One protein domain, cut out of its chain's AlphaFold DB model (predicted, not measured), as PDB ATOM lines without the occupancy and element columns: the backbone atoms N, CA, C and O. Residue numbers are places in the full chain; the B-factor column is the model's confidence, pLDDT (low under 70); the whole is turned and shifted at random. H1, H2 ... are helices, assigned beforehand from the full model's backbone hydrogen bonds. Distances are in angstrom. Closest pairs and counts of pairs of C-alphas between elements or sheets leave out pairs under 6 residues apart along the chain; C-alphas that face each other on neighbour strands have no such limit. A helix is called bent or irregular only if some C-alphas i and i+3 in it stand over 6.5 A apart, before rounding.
ATOM      1  N   GLN A   2     147.642 134.015 143.834       35.47
ATOM      2  CA  GLN A   2     148.947 133.341 143.638       35.47
ATOM      3  C   GLN A   2     150.021 133.704 144.687       35.47
ATOM      4  O   GLN A   2     150.807 132.839 145.057       35.47
ATOM      5  N   GLY A   3     150.021 134.936 145.220       48.62
ATOM      6  CA  GLY A   3     150.948 135.356 146.286       48.62
ATOM      7  C   GLY A   3     150.750 134.604 147.609       48.62
ATOM      8  O   GLY A   3     151.707 134.060 148.146       48.62
ATOM      9  N   HIS A   4     149.504 134.467 148.082       44.94
ATOM     10  CA  HIS A   4     149.193 133.710 149.308       44.94
ATOM     11  C   HIS A   4     149.550 132.224 149.228       44.94
ATOM     12  O   HIS A   4     149.934 131.638 150.234       44.94
ATOM     13  N   LEU A   5     149.426 131.608 148.049       42.69
ATOM     14  CA  LEU A   5     149.789 130.204 147.858       42.69
ATOM     15  C   LEU A   5     151.308 130.003 147.940       42.69
ATOM     16  O   LEU A   5     151.752 129.093 148.629       42.69
ATOM     17  N   ARG A   6     152.103 130.900 147.336       55.72
ATOM     18  CA  ARG A   6     153.572 130.870 147.460       55.72
ATOM     19  C   ARG A   6     154.049 131.151 148.884       55.72
ATOM     20  O   ARG A   6     154.972 130.488 149.340       55.72
ATOM     21  N   LEU A   7     153.404 132.084 149.590       56.81
ATOM     22  CA  LEU A   7     153.700 132.371 150.998       56.81
ATOM     23  C   LEU A   7     153.393 131.164 151.896       56.81
ATOM     24  O   LEU A   7     154.213 130.827 152.740       56.81
ATOM     25  N   LYS A   8     152.274 130.459 151.671       57.19
ATOM     26  CA  LYS A   8     151.944 129.216 152.394       57.19
ATOM     27  C   LYS A   8     152.910 128.067 152.094       57.19
ATOM     28  O   LYS A   8     153.300 127.352 153.008       57.19
ATOM     29  N   GLU A   9     153.305 127.878 150.837       59.78
ATOM     30  CA  GLU A   9     154.280 126.840 150.469       59.78
ATOM     31  C   GLU A   9     155.688 127.144 151.005       59.78
ATOM     32  O   GLU A   9     156.392 126.225 151.422       59.78
ATOM     33  N   GLY A  10     156.093 128.418 151.011       63.62
ATOM     34  CA  GLY A  10     157.337 128.874 151.633       63.62
ATOM     35  C   GLY A  10     157.319 128.680 153.148       63.62
ATOM     36  O   GLY A  10     158.247 128.090 153.692       63.62
ATOM     37  N   PHE A  11     156.223 129.075 153.800       69.94
ATOM     38  CA  PHE A  11     156.015 128.894 155.235       69.94
ATOM     39  C   PHE A  11     156.132 127.428 155.662       69.94
ATOM     40  O   PHE A  11     156.894 127.123 156.570       69.94
ATOM     41  N   ASN A  12     155.459 126.506 154.966       67.00
ATOM     42  CA  ASN A  12     155.502 125.083 155.318       67.00
ATOM     43  C   ASN A  12     156.917 124.490 155.208       67.00
ATOM     44  O   ASN A  12     157.317 123.699 156.053       67.00
ATOM     45  N   LYS A  13     157.704 124.899 154.202       68.69
ATOM     46  CA  LYS A  13     159.099 124.447 154.055       68.69
ATOM     47  C   LYS A  13     160.009 124.984 155.157       68.69
ATOM     48  O   LYS A  13     160.923 124.284 155.582       68.69
ATOM     49  N   VAL A  14     159.783 126.227 155.572       66.12
ATOM     50  CA  VAL A  14     160.522 126.888 156.653       66.12
ATOM     51  C   VAL A  14     160.180 126.241 157.997       66.12
ATOM     52  O   VAL A  14     161.085 125.840 158.723       66.12
ATOM     53  N   HIS A  15     158.889 126.022 158.257       66.69
ATOM     54  CA  HIS A  15     158.380 125.311 159.428       66.69
ATOM     55  C   HIS A  15     159.011 123.912 159.566       66.69
ATOM     56  O   HIS A  15     159.638 123.618 160.581       66.69
ATOM     57  N   GLU A  16     158.973 123.095 158.506       61.22
ATOM     58  CA  GLU A  16     159.571 121.747 158.495       61.22
ATOM     59  C   GLU A  16     161.107 121.739 158.658       61.22
ATOM     60  O   GLU A  16     161.693 120.721 159.050       61.22
ATOM     61  N   ALA A  17     161.785 122.836 158.302       61.34
ATOM     62  CA  ALA A  17     163.235 122.975 158.427       61.34
ATOM     63  C   ALA A  17     163.660 123.432 159.831       61.34
ATOM     64  O   ALA A  17     164.682 122.959 160.327       61.34
ATOM     65  N   GLN A  18     162.883 124.308 160.476       59.97
ATOM     66  CA  GLN A  18     163.177 124.840 161.812       59.97
ATOM     67  C   GLN A  18     162.697 123.954 162.961       59.97
ATOM     68  O   GLN A  18     163.412 123.862 163.956       59.97
ATOM     69  N   GLU A  19     161.610 123.189 162.800       56.03
ATOM     70  CA  GLU A  19     161.236 122.131 163.763       56.03
ATOM     71  C   GLU A  19     162.363 121.102 163.989       56.03
ATOM     72  O   GLU A  19     162.400 120.423 165.010       56.03
ATOM     73  N   LYS A  20     163.302 120.973 163.040       52.28
ATOM     74  CA  LYS A  20     164.464 120.076 163.146       52.28
ATOM     75  C   LYS A  20     165.687 120.708 163.815       52.28
ATOM     76  O   LYS A  20     166.643 119.981 164.077       52.28
ATOM     77  N   LEU A  21     165.699 122.027 164.015       49.91
ATOM     78  CA  LEU A  21     166.858 122.792 164.488       49.91
ATOM     79  C   LEU A  21     166.669 123.359 165.904       49.91
ATOM     80  O   LEU A  21     167.658 123.474 166.624       49.91
ATOM     81  N   ASP A  22     165.436 123.663 166.318       46.66
ATOM     82  CA  ASP A  22     165.149 124.297 167.610       46.66
ATOM     83  C   ASP A  22     164.578 123.297 168.636       46.66
ATOM     84  O   ASP A  22     163.378 123.046 168.688       46.66
ATOM     85  N   GLU A  23     165.433 122.745 169.508       47.03
ATOM     86  CA  GLU A  23     165.008 121.936 170.672       47.03
ATOM     87  C   GLU A  23     164.640 122.789 171.913       47.03
ATOM     88  O   GLU A  23     164.246 122.236 172.941       47.03
ATOM     89  N   HIS A  24     164.763 124.127 171.862       46.31
ATOM     90  CA  HIS A  24     164.762 124.958 173.081       46.31
ATOM     91  C   HIS A  24     163.803 126.160 173.148       46.31
ATOM     92  O   HIS A  24     163.681 126.725 174.235       46.31
ATOM     93  N   GLU A  25     163.053 126.505 172.098       56.19
ATOM     94  CA  GLU A  25     161.992 127.527 172.177       56.19
ATOM     95  C   GLU A  25     160.729 127.068 171.435       56.19
ATOM     96  O   GLU A  25     160.768 126.700 170.264       56.19
ATOM     97  N   GLU A  26     159.592 127.071 172.133       69.12
ATOM     98  CA  GLU A  26     158.287 126.684 171.589       69.12
ATOM     99  C   GLU A  26     157.752 127.829 170.707       69.12
ATOM    100  O   GLU A  26     156.986 128.687 171.149       69.12
ATOM    101  N   ILE A  27     158.243 127.907 169.467       80.44
ATOM    102  CA  ILE A  27     157.775 128.875 168.469       80.44
ATOM    103  C   ILE A  27     156.337 128.512 168.072       80.44
ATOM    104  O   ILE A  27     156.078 127.424 167.562       80.44
ATOM    105  N   ASP A  28     155.402 129.447 168.258       85.56
ATOM    106  CA  ASP A  28     154.002 129.298 167.835       85.56
ATOM    107  C   ASP A  28     153.871 129.510 166.317       85.56
ATOM    108  O   ASP A  28     153.515 130.588 165.826       85.56
ATOM    109  N   TRP A  29     154.235 128.479 165.555       86.06
ATOM    110  CA  TRP A  29     154.165 128.493 164.095       86.06
ATOM    111  C   TRP A  29     152.734 128.693 163.589       86.06
ATOM    112  O   TRP A  29     152.538 129.400 162.601       86.06
ATOM    113  N   ASP A  30     151.723 128.164 164.276       87.25
ATOM    114  CA  ASP A  30     150.324 128.348 163.879       87.25
ATOM    115  C   ASP A  30     149.932 129.833 163.892       87.25
ATOM    116  O   ASP A  30     149.335 130.334 162.931       87.25
ATOM    117  N   PHE A  31     150.332 130.569 164.934       89.50
ATOM    118  CA  PHE A  31     150.079 132.004 165.025       89.50
ATOM    119  C   PHE A  31     150.845 132.809 163.965       89.50
ATOM    120  O   PHE A  31     150.264 133.678 163.308       89.50
ATOM    121  N   TRP A  32     152.125 132.502 163.727       91.12
ATOM    122  CA  TRP A  32     152.890 133.148 162.650       91.12
ATOM    123  C   TRP A  32     152.310 132.853 161.260       91.12
ATOM    124  O   TRP A  32     152.283 133.737 160.399       91.12
ATOM    125  N   GLY A  33     151.770 131.649 161.055       89.38
ATOM    126  CA  GLY A  33     151.040 131.273 159.849       89.38
ATOM    127  C   GLY A  33     149.756 132.088 159.653       89.38
ATOM    128  O   GLY A  33     149.452 132.489 158.525       89.38
ATOM    129  N   GLU A  34     149.024 132.390 160.731       91.00
ATOM    130  CA  GLU A  34     147.856 133.286 160.701       91.00
ATOM    131  C   GLU A  34     148.260 134.715 160.306       91.00
ATOM    132  O   GLU A  34     147.635 135.308 159.423       91.00
ATOM    133  N   ILE A  35     149.346 135.239 160.889       90.94
ATOM    134  CA  ILE A  35     149.883 136.570 160.562       90.94
ATOM    135  C   ILE A  35     150.272 136.657 159.081       90.94
ATOM    136  O   ILE A  35     149.938 137.628 158.403       90.94
ATOM    137  N   MET A  36     150.954 135.640 158.554       89.00
ATOM    138  CA  MET A  36     151.338 135.602 157.142       89.00
ATOM    139  C   MET A  36     150.147 135.468 156.189       89.00
ATOM    140  O   MET A  36     150.225 135.879 155.027       89.00
ATOM    141  N   ALA A  37     149.056 134.857 156.651       89.50
ATOM    142  CA  ALA A  37     147.847 134.711 155.860       89.50
ATOM    143  C   ALA A  37     147.059 136.022 155.768       89.50
ATOM    144  O   ALA A  37     146.546 136.315 154.695       89.50
ATOM    145  N   ASP A  38     146.957 136.798 156.848       90.50
ATOM    146  CA  ASP A  38     146.271 138.094 156.839       90.50
ATOM    147  C   ASP A  38     146.752 138.996 157.990       90.50
ATOM    148  O   ASP A  38     146.135 139.082 159.057       90.50
ATOM    149  N   TYR A  39     147.871 139.690 157.762       91.62
ATOM    150  CA  TYR A  39     148.464 140.598 158.749       91.62
ATOM    151  C   TYR A  39     147.479 141.688 159.185       91.62
ATOM    152  O   TYR A  39     147.355 141.971 160.376       91.62
ATOM    153  N   GLU A  40     146.742 142.287 158.243       90.12
ATOM    154  CA  GLU A  40     145.808 143.369 158.556       90.12
ATOM    155  C   GLU A  40     144.660 142.897 159.447       90.12
ATOM    156  O   GLU A  40     144.234 143.631 160.344       90.12
ATOM    157  N   HIS A  41     144.143 141.690 159.214       91.12
ATOM    158  CA  HIS A  41     143.116 141.115 160.068       91.12
ATOM    159  C   HIS A  41     143.639 140.901 161.488       91.12
ATOM    160  O   HIS A  41     143.011 141.376 162.437       91.12
ATOM    161  N   VAL A  42     144.798 140.251 161.639       91.06
ATOM    162  CA  VAL A  42     145.398 139.965 162.953       91.06
ATOM    163  C   VAL A  42     145.758 141.256 163.690       91.06
ATOM    164  O   VAL A  42     145.454 141.392 164.875       91.06
ATOM    165  N   ALA A  43     146.313 142.252 162.996       90.31
ATOM    166  CA  ALA A  43     146.635 143.552 163.579       90.31
ATOM    167  C   ALA A  43     145.391 144.284 164.114       90.31
ATOM    168  O   ALA A  43     145.479 144.992 165.115       90.31
ATOM    169  N   ARG A  44     144.214 144.094 163.499       92.00
ATOM    170  CA  ARG A  44     142.950 144.700 163.956       92.00
ATOM    171  C   ARG A  44     142.261 143.900 165.063       92.00
ATOM    172  O   ARG A  44     141.689 144.502 165.968       92.00
ATOM    173  N   THR A  45     142.267 142.569 164.991       93.06
ATOM    174  CA  THR A  45     141.482 141.707 165.897       93.06
ATOM    175  C   THR A  45     142.277 141.191 167.093       93.06
ATOM    176  O   THR A  45     141.708 140.979 168.162       93.06
ATOM    177  N   LYS A  46     143.593 141.022 166.937       93.06
ATOM    178  CA  LYS A  46     144.511 140.399 167.904       93.06
ATOM    179  C   LYS A  46     145.750 141.270 168.172       93.06
ATOM    180  O   LYS A  46     146.818 140.752 168.482       93.06
ATOM    181  N   ALA A  47     145.601 142.599 168.129       91.19
ATOM    182  CA  ALA A  47     146.696 143.571 168.283       91.19
ATOM    183  C   ALA A  47     147.621 143.301 169.488       91.19
ATOM    184  O   ALA A  47     148.842 143.368 169.371       91.19
ATOM    185  N   LYS A  48     147.044 142.956 170.649       90.56
ATOM    186  CA  LYS A  48     147.814 142.658 171.864       90.56
ATOM    187  C   LYS A  48     148.667 141.394 171.713       90.56
ATOM    188  O   LYS A  48     149.841 141.422 172.057       90.56
ATOM    189  N   GLN A  49     148.094 140.322 171.166       92.12
ATOM    190  CA  GLN A  49     148.818 139.067 170.928       92.12
ATOM    191  C   GLN A  49     149.927 139.257 169.889       92.12
ATOM    192  O   GLN A  49     151.029 138.756 170.079       92.12
ATOM    193  N   LEU A  50     149.668 140.041 168.835       92.00
ATOM    194  CA  LEU A  50     150.677 140.401 167.837       92.00
ATOM    195  C   LEU A  50     151.848 141.163 168.474       92.00
ATOM    196  O   LEU A  50     153.002 140.812 168.250       92.00
ATOM    197  N   SER A  51     151.561 142.168 169.308       91.38
ATOM    198  CA  SER A  51     152.600 142.918 170.021       91.38
ATOM    199  C   SER A  51     153.425 142.019 170.948       91.38
ATOM    200  O   SER A  51     154.651 142.104 170.942       91.38
ATOM    201  N   GLU A  52     152.779 141.125 171.701       90.94
ATOM    202  CA  GLU A  52     153.459 140.161 172.575       90.94
ATOM    203  C   GLU A  52     154.332 139.177 171.781       90.94
ATOM    204  O   GLU A  52     155.452 138.884 172.196       90.94
ATOM    205  N   ALA A  53     153.870 138.694 170.623       91.62
ATOM    206  CA  ALA A  53     154.650 137.802 169.765       91.62
ATOM    207  C   ALA A  53     155.891 138.495 169.181       91.62
ATOM    208  O   ALA A  53     156.987 137.943 169.227       91.62
ATOM    209  N   ILE A  54     155.753 139.738 168.709       92.38
ATOM    210  CA  ILE A  54     156.881 140.533 168.199       92.38
ATOM    211  C   ILE A  54     157.903 140.810 169.320       92.38
ATOM    212  O   ILE A  54     159.116 140.698 169.105       92.38
ATOM    213  N   GLN A  55     157.429 141.111 170.534       90.06
ATOM    214  CA  GLN A  55     158.275 141.299 171.720       90.06
ATOM    215  C   GLN A  55     159.003 140.023 172.151       90.06
ATOM    216  O   GLN A  55     160.121 140.118 172.651       90.06
ATOM    217  N   LYS A  56     158.408 138.844 171.943       89.44
ATOM    218  CA  LYS A  56     159.071 137.559 172.196       89.44
ATOM    219  C   LYS A  56     160.130 137.223 171.154       89.44
ATOM    220  O   LYS A  56     161.154 136.677 171.518       89.44
ATOM    221  N   GLY A  57     159.903 137.556 169.886       89.44
ATOM    222  CA  GLY A  57     160.838 137.190 168.822       89.44
ATOM    223  C   GLY A  57     160.135 136.915 167.513       89.44
ATOM    224  O   GLY A  57     159.286 136.031 167.459       89.44
ATOM    225  N   ILE A  58     160.517 137.616 166.442       91.75
ATOM    226  CA  ILE A  58     160.161 137.173 165.091       91.75
ATOM    227  C   ILE A  58     161.153 136.072 164.687       91.75
ATOM    228  O   ILE A  58     162.364 136.340 164.687       91.75
ATOM    229  N   PRO A  59     160.683 134.862 164.318       91.44
ATOM    230  CA  PRO A  59     161.550 133.795 163.835       91.44
ATOM    231  C   PRO A  59     162.398 134.275 162.659       91.44
ATOM    232  O   PRO A  59     161.887 134.895 161.724       91.44
ATOM    233  N   GLY A  60     163.700 133.974 162.682       87.94
ATOM    234  CA  GLY A  60     164.649 134.562 161.731       87.94
ATOM    235  C   GLY A  60     164.293 134.327 160.262       87.94
ATOM    236  O   GLY A  60     164.440 135.227 159.444       87.94
ATOM    237  N   ALA A  61     163.729 133.163 159.947       87.88
ATOM    238  CA  ALA A  61     163.329 132.820 158.586       87.88
ATOM    239  C   ALA A  61     162.063 133.546 158.095       87.88
ATOM    240  O   ALA A  61     161.832 133.613 156.892       87.88
ATOM    241  N   LEU A  62     161.246 134.092 159.002       91.44
ATOM    242  CA  LEU A  62     160.035 134.847 158.657       91.44
ATOM    243  C   LEU A  62     160.270 136.359 158.653       91.44
ATOM    244  O   LEU A  62     159.420 137.112 158.178       91.44
ATOM    245  N   ARG A  63     161.410 136.813 159.185       94.50
ATOM    246  CA  ARG A  63     161.662 138.222 159.492       94.50
ATOM    247  C   ARG A  63     161.496 139.140 158.286       94.50
ATOM    248  O   ARG A  63     160.756 140.113 158.388       94.50
ATOM    249  N   GLY A  64     162.102 138.800 157.147       93.69
ATOM    250  CA  GLY A  64     161.976 139.590 155.917       93.69
ATOM    251  C   GLY A  64     160.525 139.793 155.493       93.69
ATOM    252  O   GLY A  64     160.064 140.925 155.362       93.69
ATOM    253  N   THR A  65     159.773 138.697 155.391       93.56
ATOM    254  CA  THR A  65     158.360 138.724 154.993       93.56
ATOM    255  C   THR A  65     157.486 139.475 155.996       93.56
ATOM    256  O   THR A  65     156.597 140.227 155.606       93.56
ATOM    257  N   ILE A  66     157.718 139.302 157.299       94.56
ATOM    258  CA  ILE A  66     156.941 140.003 158.326       94.56
ATOM    259  C   ILE A  66     157.252 141.509 158.305       94.56
ATOM    260  O   ILE A  66     156.329 142.312 158.417       94.56
TER     261      ILE A  66
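This is residues 2 to 66 of the 418 residues of the protein "RabGAP/TBC" of Dacryopinax primogenitus (strain DJM 731) (UniProt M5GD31). A helical hairpin of long H1 and short H2 opens this small domain, and from H2 the chain goes round through H3 and H4 in a loose, open ring, until H5 comes back beside H2 and H1. Residues 20 to 26, in the loop of the hairpin, stick out. The printed part has 65 residues with five named helices, H1 to H5 in chain order, and no named strand: all helix. It is compact, with a radius of gyration of the C-alphas of 11.8 A and spans of 33 by 31 by 18 A.

Begin with H1, residues 2 to 18, which touches H2, residues 29 to 37, as a helical hairpin, at a shallow tilt of 18 degrees, opposite ways; their closest C-alphas, His 4 and Ala 37, are 6.8 A apart. Next look at H3, residues 39 to 45, close but not clearly touching H2 and about perpendicular to it at 74 degrees; the closest C-alphas, Ile 35 and Val 42, are 6.1 A apart. H4, residues 47 to 56, is near H2 and apart from H1. H5, residues 60 to 66, is close to but not clearly touching H2, with the C-alphas of Met 36 and Ile 66 closest at 7.2 A. Every O i to N i+4 pair is within hydrogen-bond range in H1, H2, H3 and H4; in H5 1 of 3 is, beside 3 of 4 O i to N i+3 pairs.

Find C-alpha 2 at (148.947, 133.341, 143.638); H1 runs 24.6 A from there. H2 spans 12.1 A, H3 10.1 A and H4 14.3 A. H5 spans 10.0 A to C-alpha 66 at (156.941, 140.003, 158.326), and is irregular: C-alphas 61 and 64 are 7.4 A apart.

The C-alphas farthest apart, Gln 2 and His 24, are 34.5 A apart. The printed part has no cut and no long link. Look for pLDDT under 70 in residues 2 to 26.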